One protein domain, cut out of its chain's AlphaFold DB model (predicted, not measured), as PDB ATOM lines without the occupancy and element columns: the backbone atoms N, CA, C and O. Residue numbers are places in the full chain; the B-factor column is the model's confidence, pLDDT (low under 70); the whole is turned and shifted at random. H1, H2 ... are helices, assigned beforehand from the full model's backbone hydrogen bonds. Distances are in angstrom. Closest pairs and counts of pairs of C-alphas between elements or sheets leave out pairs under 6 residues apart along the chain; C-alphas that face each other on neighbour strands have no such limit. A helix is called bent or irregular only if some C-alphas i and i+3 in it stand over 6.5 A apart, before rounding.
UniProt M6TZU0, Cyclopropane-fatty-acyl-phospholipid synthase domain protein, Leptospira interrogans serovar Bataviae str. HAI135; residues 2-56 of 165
ATOM      1  N   LYS A   2     -52.363 -12.853  32.259       81.44
ATOM      2  CA  LYS A   2     -53.211 -13.444  31.196       81.44
ATOM      3  C   LYS A   2     -53.803 -12.432  30.199       81.44
ATOM      4  O   LYS A   2     -53.693 -12.648  29.003       81.44
ATOM      5  N   LEU A   3     -54.337 -11.299  30.668       86.75
ATOM      6  CA  LEU A   3     -54.886 -10.256  29.784       86.75
ATOM      7  C   LEU A   3     -53.835  -9.645  28.839       86.75
ATOM      8  O   LEU A   3     -54.128  -9.394  27.681       86.75
ATOM      9  N   LEU A   4     -52.607  -9.436  29.319       85.31
ATOM     10  CA  LEU A   4     -51.523  -8.883  28.502       85.31
ATOM     11  C   LEU A   4     -51.130  -9.847  27.374       85.31
ATOM     12  O   LEU A   4     -50.918  -9.400  26.253       85.31
ATOM     13  N   TYR A   5     -51.063 -11.150  27.666       88.12
ATOM     14  CA  TYR A   5     -50.794 -12.175  26.654       88.12
ATOM     15  C   TYR A   5     -51.929 -12.285  25.639       88.12
ATOM     16  O   TYR A   5     -51.656 -12.279  24.450       88.12
ATOM     17  N   LEU A   6     -53.187 -12.241  26.086       91.00
ATOM     18  CA  LEU A   6     -54.341 -12.226  25.179       91.00
ATOM     19  C   LEU A   6     -54.331 -11.022  24.226       91.00
ATOM     20  O   LEU A   6     -54.745 -11.140  23.079       91.00
ATOM     21  N   LEU A   7     -53.884  -9.853  24.689       90.88
ATOM     22  CA  LEU A   7     -53.765  -8.662  23.843       90.88
ATOM     23  C   LEU A   7     -52.578  -8.751  22.869       90.88
ATOM     24  O   LEU A   7     -52.691  -8.269  21.746       90.88
ATOM     25  N   LEU A   8     -51.470  -9.382  23.274       91.50
ATOM     26  CA  LEU A   8     -50.338  -9.695  22.391       91.50
ATOM     27  C   LEU A   8     -50.738 -10.694  21.297       91.50
ATOM     28  O   LEU A   8     -50.436 -10.467  20.135       91.50
ATOM     29  N   GLU A   9     -51.453 -11.762  21.654       91.62
ATOM     30  CA  GLU A   9     -51.949 -12.778  20.711       91.62
ATOM     31  C   GLU A   9     -52.945 -12.207  19.693       91.62
ATOM     32  O   GLU A   9     -53.064 -12.723  18.587       91.62
ATOM     33  N   LYS A  10     -53.653 -11.131  20.053       94.38
ATOM     34  CA  LYS A  10     -54.594 -10.415  19.178       94.38
ATOM     35  C   LYS A  10     -53.954  -9.280  18.370       94.38
ATOM     36  O   LYS A  10     -54.693  -8.494  17.787       94.38
ATOM     37  N   ASP A  11     -52.625  -9.170  18.382       92.50
ATOM     38  CA  ASP A  11     -51.861  -8.149  17.650       92.50
ATOM     39  C   ASP A  11     -52.313  -6.701  17.944       92.50
ATOM     40  O   ASP A  11     -52.339  -5.821  17.090       92.50
ATOM     41  N   ILE A  12     -52.723  -6.440  19.193       96.06
ATOM     42  CA  ILE A  12     -53.256  -5.126  19.601       96.06
ATOM     43  C   ILE A  12     -52.134  -4.108  19.856       96.06
ATOM     44  O   ILE A  12     -52.359  -2.898  19.810       96.06
ATOM     45  N   PHE A  13     -50.925  -4.572  20.183       94.00
ATOM     46  CA  PHE A  13     -49.822  -3.690  20.554       94.00
ATOM     47  C   PHE A  13     -48.963  -3.308  19.349       94.00
ATOM     48  O   PHE A  13     -48.538  -4.187  18.609       94.00
ATOM     49  N   PRO A  14     -48.583  -2.026  19.208       95.50
ATOM     50  CA  PRO A  14     -47.680  -1.621  18.146       95.50
ATOM     51  C   PRO A  14     -46.263  -2.167  18.366       95.50
ATOM     52  O   PRO A  14     -45.750  -2.226  19.490       95.50
ATOM     53  N   ASP A  15     -45.588  -2.459  17.259       95.94
ATOM     54  CA  ASP A  15     -44.255  -3.065  17.190       95.94
ATOM     55  C   ASP A  15     -43.203  -2.380  18.078       95.94
ATOM     56  O   ASP A  15     -42.413  -3.026  18.773       95.94
ATOM     57  N   TRP A  16     -43.193  -1.043  18.106       97.25
ATOM     58  CA  TRP A  16     -42.231  -0.278  18.902       97.25
ATOM     59  C   TRP A  16     -42.394  -0.526  20.410       97.25
ATOM     60  O   TRP A  16     -41.395  -0.562  21.134       97.25
ATOM     61  N   LEU A  17     -43.628  -0.742  20.879       95.69
ATOM     62  CA  LEU A  17     -43.935  -0.995  22.285       95.69
ATOM     63  C   LEU A  17     -43.525  -2.416  22.678       95.69
ATOM     64  O   LEU A  17     -42.914  -2.614  23.735       95.69
ATOM     65  N   ILE A  18     -43.781  -3.388  21.798       95.75
ATOM     66  CA  ILE A  18     -43.308  -4.770  21.954       95.75
ATOM     67  C   ILE A  18     -41.777  -4.771  22.062       95.75
ATOM     68  O   ILE A  18     -41.218  -5.266  23.046       95.75
ATOM     69  N   ARG A  19     -41.084  -4.117  21.119       97.38
ATOM     70  CA  ARG A  19     -39.614  -4.002  21.118       97.38
ATOM     71  C   ARG A  19     -39.088  -3.295  22.367       97.38
ATOM     72  O   ARG A  19     -38.091  -3.734  22.938       97.38
ATOM     73  N   PHE A  20     -39.739  -2.224  22.823       97.69
ATOM     74  CA  PHE A  20     -39.370  -1.537  24.064       97.69
ATOM     75  C   PHE A  20     -39.440  -2.482  25.270       97.69
ATOM     76  O   PHE A  20     -38.487  -2.572  26.053       97.69
ATOM     77  N   LYS A  21     -40.535  -3.239  25.403       95.81
ATOM     78  CA  LYS A  21     -40.708  -4.180  26.512       95.81
ATOM     79  C   LYS A  21     -39.685  -5.315  26.467       95.81
ATOM     80  O   LYS A  21     -39.114  -5.630  27.513       95.81
ATOM     81  N   ILE A  22     -39.415  -5.875  25.285       96.69
ATOM     82  CA  ILE A  22     -38.375  -6.894  25.080       96.69
ATOM     83  C   ILE A  22     -37.013  -6.358  25.531       96.69
ATOM     84  O   ILE A  22     -36.364  -6.977  26.372       96.69
ATOM     85  N   ARG A  23     -36.602  -5.168  25.069       98.31
ATOM     86  CA  ARG A  23     -35.314  -4.564  25.462       98.31
ATOM     87  C   ARG A  23     -35.204  -4.343  26.969       98.31
ATOM     88  O   ARG A  23     -34.144  -4.578  27.540       98.31
ATOM     89  N   ARG A  24     -36.295  -3.956  27.639       98.06
ATOM     90  CA  ARG A  24     -36.315  -3.821  29.104       98.06
ATOM     91  C   ARG A  24     -36.091  -5.162  29.809       98.06
ATOM     92  O   ARG A  24     -35.357  -5.207  30.795       98.06
ATOM     93  N   LEU A  25     -36.722  -6.237  29.332       97.38
ATOM     94  CA  LEU A  25     -36.541  -7.585  29.884       97.38
ATOM     95  C   LEU A  25     -35.114  -8.095  29.652       97.38
ATOM     96  O   LEU A  25     -34.506  -8.631  30.576       97.38
ATOM     97  N   LEU A  26     -34.549  -7.849  28.468       98.12
ATOM     98  CA  LEU A  26     -33.149  -8.159  28.170       98.12
ATOM     99  C   LEU A  26     -32.194  -7.384  29.090       98.12
ATOM    100  O   LEU A  26     -31.301  -7.983  29.681       98.12
ATOM    101  N   ALA A  27     -32.415  -6.083  29.301       97.81
ATOM    102  CA  ALA A  27     -31.609  -5.278  30.222       97.81
ATOM    103  C   ALA A  27     -31.706  -5.774  31.675       97.81
ATOM    104  O   ALA A  27     -30.709  -5.798  32.397       97.81
ATOM    105  N   GLN A  28     -32.896  -6.201  32.110       97.69
ATOM    106  CA  GLN A  28     -33.073  -6.837  33.413       97.69
ATOM    107  C   GLN A  28     -32.288  -8.150  33.501       97.69
ATOM    108  O   GLN A  28     -31.621  -8.379  34.509       97.69
ATOM    109  N   ARG A  29     -32.315  -8.982  32.452       97.06
ATOM    110  CA  ARG A  29     -31.545 -10.227  32.420       97.06
ATOM    111  C   ARG A  29     -30.043  -9.962  32.483       97.06
ATOM    112  O   ARG A  29     -29.370 -10.581  33.292       97.06
ATOM    113  N   LEU A  30     -29.526  -8.998  31.721       95.94
ATOM    114  CA  LEU A  30     -28.107  -8.618  31.768       95.94
ATOM    115  C   LEU A  30     -27.665  -8.185  33.174       95.94
ATOM    116  O   LEU A  30     -26.591  -8.573  33.627       95.94
ATOM    117  N   LYS A  31     -28.513  -7.440  33.896       94.88
ATOM    118  CA  LYS A  31     -28.255  -7.079  35.299       94.88
ATOM    119  C   LYS A  31     -28.245  -8.292  36.232       94.88
ATOM    120  O   LYS A  31     -27.446  -8.319  37.151       94.88
ATOM    121  N   GLN A  32     -29.120  -9.273  36.007       92.44
ATOM    122  CA  GLN A  32     -29.163 -10.510  36.799       92.44
ATOM    123  C   GLN A  32     -27.952 -11.413  36.542       92.44
ATOM    124  O   GLN A  32     -27.502 -12.102  37.451       92.44
ATOM    125  N   GLU A  33     -27.440 -11.431  35.310       91.25
ATOM    126  CA  GLU A  33     -26.277 -12.242  34.950       91.25
ATOM    127  C   GLU A  33     -24.976 -11.661  35.522       91.25
ATOM    128  O   GLU A  33     -24.108 -12.434  35.928       91.25
ATOM    129  N   ASN A  34     -24.860 -10.332  35.608       93.31
ATOM    130  CA  ASN A  34     -23.681  -9.654  36.142       93.31
ATOM    131  C   ASN A  34     -23.642  -9.681  37.680       93.31
ATOM    132  O   ASN A  34     -24.408  -8.987  38.341       93.31
ATOM    133  N   GLN A  35     -22.694 -10.428  38.243       93.44
ATOM    134  CA  GLN A  35     -22.493 -10.556  39.690       93.44
ATOM    135  C   GLN A  35     -21.638  -9.436  40.311       93.44
ATOM    136  O   GLN A  35     -21.283  -9.512  41.483       93.44
ATOM    137  N   GLY A  36     -21.275  -8.403  39.546       92.94
ATOM    138  CA  GLY A  36     -20.569  -7.219  40.051       92.94
ATOM    139  C   GLY A  36     -19.042  -7.339  40.126       92.94
ATOM    140  O   GLY A  36     -18.378  -6.309  40.172       92.94
ATOM    141  N   SER A  37     -18.473  -8.547  40.065       96.44
ATOM    142  CA  SER A  37     -17.024  -8.769  39.924       96.44
ATOM    143  C   SER A  37     -16.712  -9.914  38.954       96.44
ATOM    144  O   SER A  37     -17.574 -10.745  38.646       96.44
ATOM    145  N   ILE A  38     -15.477  -9.956  38.448       95.69
ATOM    146  CA  ILE A  38     -15.012 -11.017  37.542       95.69
ATOM    147  C   ILE A  38     -15.025 -12.367  38.271       95.69
ATOM    148  O   ILE A  38     -15.539 -13.349  37.740       95.69
ATOM    149  N   GLU A  39     -14.551 -12.398  39.515       97.12
ATOM    150  CA  GLU A  39     -14.477 -13.588  40.365       97.12
ATOM    151  C   GLU A  39     -15.875 -14.134  40.672       97.12
ATOM    152  O   GLU A  39     -16.115 -15.337  40.562       97.12
ATOM    153  N   ALA A  40     -16.827 -13.254  40.998       96.50
ATOM    154  CA  ALA A  40     -18.205 -13.648  41.266       96.50
ATOM    155  C   ALA A  40     -18.893 -14.209  40.005       96.50
ATOM    156  O   ALA A  40     -19.604 -15.216  40.075       96.50
ATOM    157  N   ASN A  41     -18.636 -13.612  38.836       95.88
ATOM    158  CA  ASN A  41     -19.132 -14.118  37.554       95.88
ATOM    159  C   ASN A  41     -18.526 -15.487  37.205       95.88
ATOM    160  O   ASN A  41     -19.254 -16.393  36.792       95.88
ATOM    161  N   GLN A  42     -17.219 -15.663  37.415       96.25
ATOM    162  CA  GLN A  42     -16.534 -16.936  37.197       96.25
ATOM    163  C   GLN A  42     -17.060 -18.023  38.139       96.25
ATOM    164  O   GLN A  42     -17.349 -19.132  37.690       96.25
ATOM    165  N   LYS A  43     -17.253 -17.703  39.425       96.88
ATOM    166  CA  LYS A  43     -17.844 -18.629  40.395       96.88
ATOM    167  C   LYS A  43     -19.232 -19.085  39.944       96.88
ATOM    168  O   LYS A  43     -19.489 -20.284  39.910       96.88
ATOM    169  N   ARG A  44     -20.104 -18.156  39.531       95.25
ATOM    170  CA  ARG A  44     -21.452 -18.497  39.045       95.25
ATOM    171  C   ARG A  44     -21.414 -19.410  37.818       95.25
ATOM    172  O   ARG A  44     -22.217 -20.336  37.731       95.25
ATOM    173  N   LEU A  45     -20.492 -19.168  36.882       95.44
ATOM    174  CA  LEU A  45     -20.305 -20.037  35.720       95.44
ATOM    175  C   LEU A  45     -19.899 -21.455  36.143       95.44
ATOM    176  O   LEU A  45     -20.470 -22.421  35.647       95.44
ATOM    177  N   ILE A  46     -18.948 -21.585  37.072       97.06
ATOM    178  CA  ILE A  46     -18.507 -22.885  37.596       97.06
ATOM    179  C   ILE A  46     -19.665 -23.609  38.290       97.06
ATOM    180  O   ILE A  46     -19.907 -24.781  38.006       97.06
ATOM    181  N   ASP A  47     -20.410 -22.909  39.147       96.88
ATOM    182  CA  ASP A  47     -21.579 -23.461  39.837       96.88
ATOM    183  C   ASP A  47     -22.624 -23.960  38.823       96.88
ATOM    184  O   ASP A  47     -23.121 -25.081  38.935       96.88
ATOM    185  N   TYR A  48     -22.897 -23.179  37.772       95.62
ATOM    186  CA  TYR A  48     -23.805 -23.571  36.695       95.62
ATOM    187  C   TYR A  48     -23.307 -24.798  35.917       95.62
ATOM    188  O   TYR A  48     -24.073 -25.728  35.674       95.62
ATOM    189  N   VAL A  49     -22.017 -24.857  35.574       97.19
ATOM    190  CA  VAL A  49     -21.415 -26.027  34.916       97.19
ATOM    191  C   VAL A  49     -21.529 -27.274  35.796       97.19
ATOM    192  O   VAL A  49     -21.826 -28.354  35.285       97.19
ATOM    193  N   ASN A  50     -21.332 -27.148  37.109       97.81
ATOM    194  CA  ASN A  50     -21.484 -28.264  38.041       97.81
ATOM    195  C   ASN A  50     -22.930 -28.771  38.092       97.81
ATOM    196  O   ASN A  50     -23.140 -29.983  38.089       97.81
ATOM    197  N   ILE A  51     -23.913 -27.866  38.050       96.94
ATOM    198  CA  ILE A  51     -25.332 -28.228  37.930       96.94
ATOM    199  C   ILE A  51     -25.580 -28.989  36.622       96.94
ATOM    200  O   ILE A  51     -26.187 -30.058  36.643       96.94
ATOM    201  N   LEU A  52     -25.084 -28.486  35.486       96.81
ATOM    202  CA  LEU A  52     -25.282 -29.129  34.183       96.81
ATOM    203  C   LEU A  52     -24.665 -30.530  34.116       96.81
ATOM    204  O   LEU A  52     -25.287 -31.439  33.579       96.81
ATOM    205  N   LYS A  53     -23.485 -30.734  34.714       96.88
ATOM    206  CA  LYS A  53     -22.832 -32.054  34.790       96.88
ATOM    207  C   LYS A  53     -23.648 -33.092  35.562       96.88
ATOM    208  O   LYS A  53     -23.495 -34.282  35.313       96.88
ATOM    209  N   GLN A  54     -24.465 -32.647  36.514       96.81
ATOM    210  CA  GLN A  54     -25.321 -33.505  37.339       96.81
ATOM    211  C   GLN A  54     -26.756 -33.596  36.798       96.81
ATOM    212  O   GLN A  54     -27.569 -34.360  37.316       96.81
ATOM    213  N   SER A  55     -27.081 -32.810  35.771       96.00
ATOM    214  CA  SER A  55     -28.406 -32.770  35.160       96.00
ATOM    215  C   SER A  55     -28.565 -33.881  34.114       96.00
ATOM    216  O   SER A  55     -27.576 -34.324  33.525       96.00
ATOM    217  N   PRO A  56     -29.797 -34.342  33.835       95.19
ATOM    218  CA  PRO A  56     -30.037 -35.246  32.713       95.19
ATOM    219  C   PRO A  56     -29.676 -34.566  31.382       95.19
ATOM    220  O   PRO A  56     -29.776 -33.347  31.259       95.19
TER     221      PRO A  56
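AT A GLANCE: This is residues 2 to 56 of the 165 residues of the protein "Cyclopropane-fatty-acyl-phospholipid synthase domain protein" of Leptospira interrogans serovar Bataviae str. HAI135 (UniProt M6TZU0). What shape does the backbone make? Two long helices, H2 and H3, meet near their ends in an open L, and the short helix H1 stands off the far end of H2, so that H1 and H3 lie at the two ends of H2 with empty space between them. No helix packs on another, and the printed part has no core. What is it made of, and how large is it? The printed part has 55 residues, with three named helices in the order H1, H2, H3 and no named strand, and its class is all helix. The whole is extended, with a radius of gyration of the C-alphas of 17.4 A, and its flat outline spans 44 by 30 by 15 A.

IN THESE COORDINATES: Where does the first helix lie? H1 is residues 2 to 9, from C-alpha 2 at (-53.211, -13.444, 31.196) to C-alpha 9, 10.6 A away. Where is the longest helix? H2 is residues 15 to 33, 26.9 A from first to last C-alpha, and it begins with C-alpha 15 at (-44.255, -3.065, 17.190). Where does the last helix end? H3 is residues 38 to 54, 24.7 A long from first to last C-alpha, and C-alpha 54 is at (-25.321, -33.505, 37.339).

HOW THE PARTS SIT: How does H1 stand to the other helices? H1 and H2 are apart, though they follow each other in the chain. H1 and H3 are apart too. How near do H2 and H3 come? They are close but not clearly touching, with 1 pair of C-alphas within 8 A: the closest, those of Glu 33 and Asn 41, are 7.8 A apart. Their lines are about perpendicular, at 86 degrees, and their centres are 24.4 A apart. Are the helices' backbones well formed? In H1, H2 and H3 every O i to N i+4 pair is within hydrogen-bond range, and no helix is bent or irregular.

THE WHOLE: How far does the printed part reach? The two C-alphas farthest apart, those of Lys 10 and Glu 39, are 45.5 A apart, and those of Lys 2 and Pro 56, the first and last printed, are 31.9 A apart. Which stretches stand free? Residues 19 to 32, which belong to H2, stand free, and so do residues 46 to 56, of which 46 to 54 belong to H3. Is there a cut or a long link? The printed part has no cut, and both links, H1 to H2 with 5 residues and H2 to H3 with 4, are tight. How confident is the model? The mean pLDDT of the printed part is 94.9, and no printed residue is under 70.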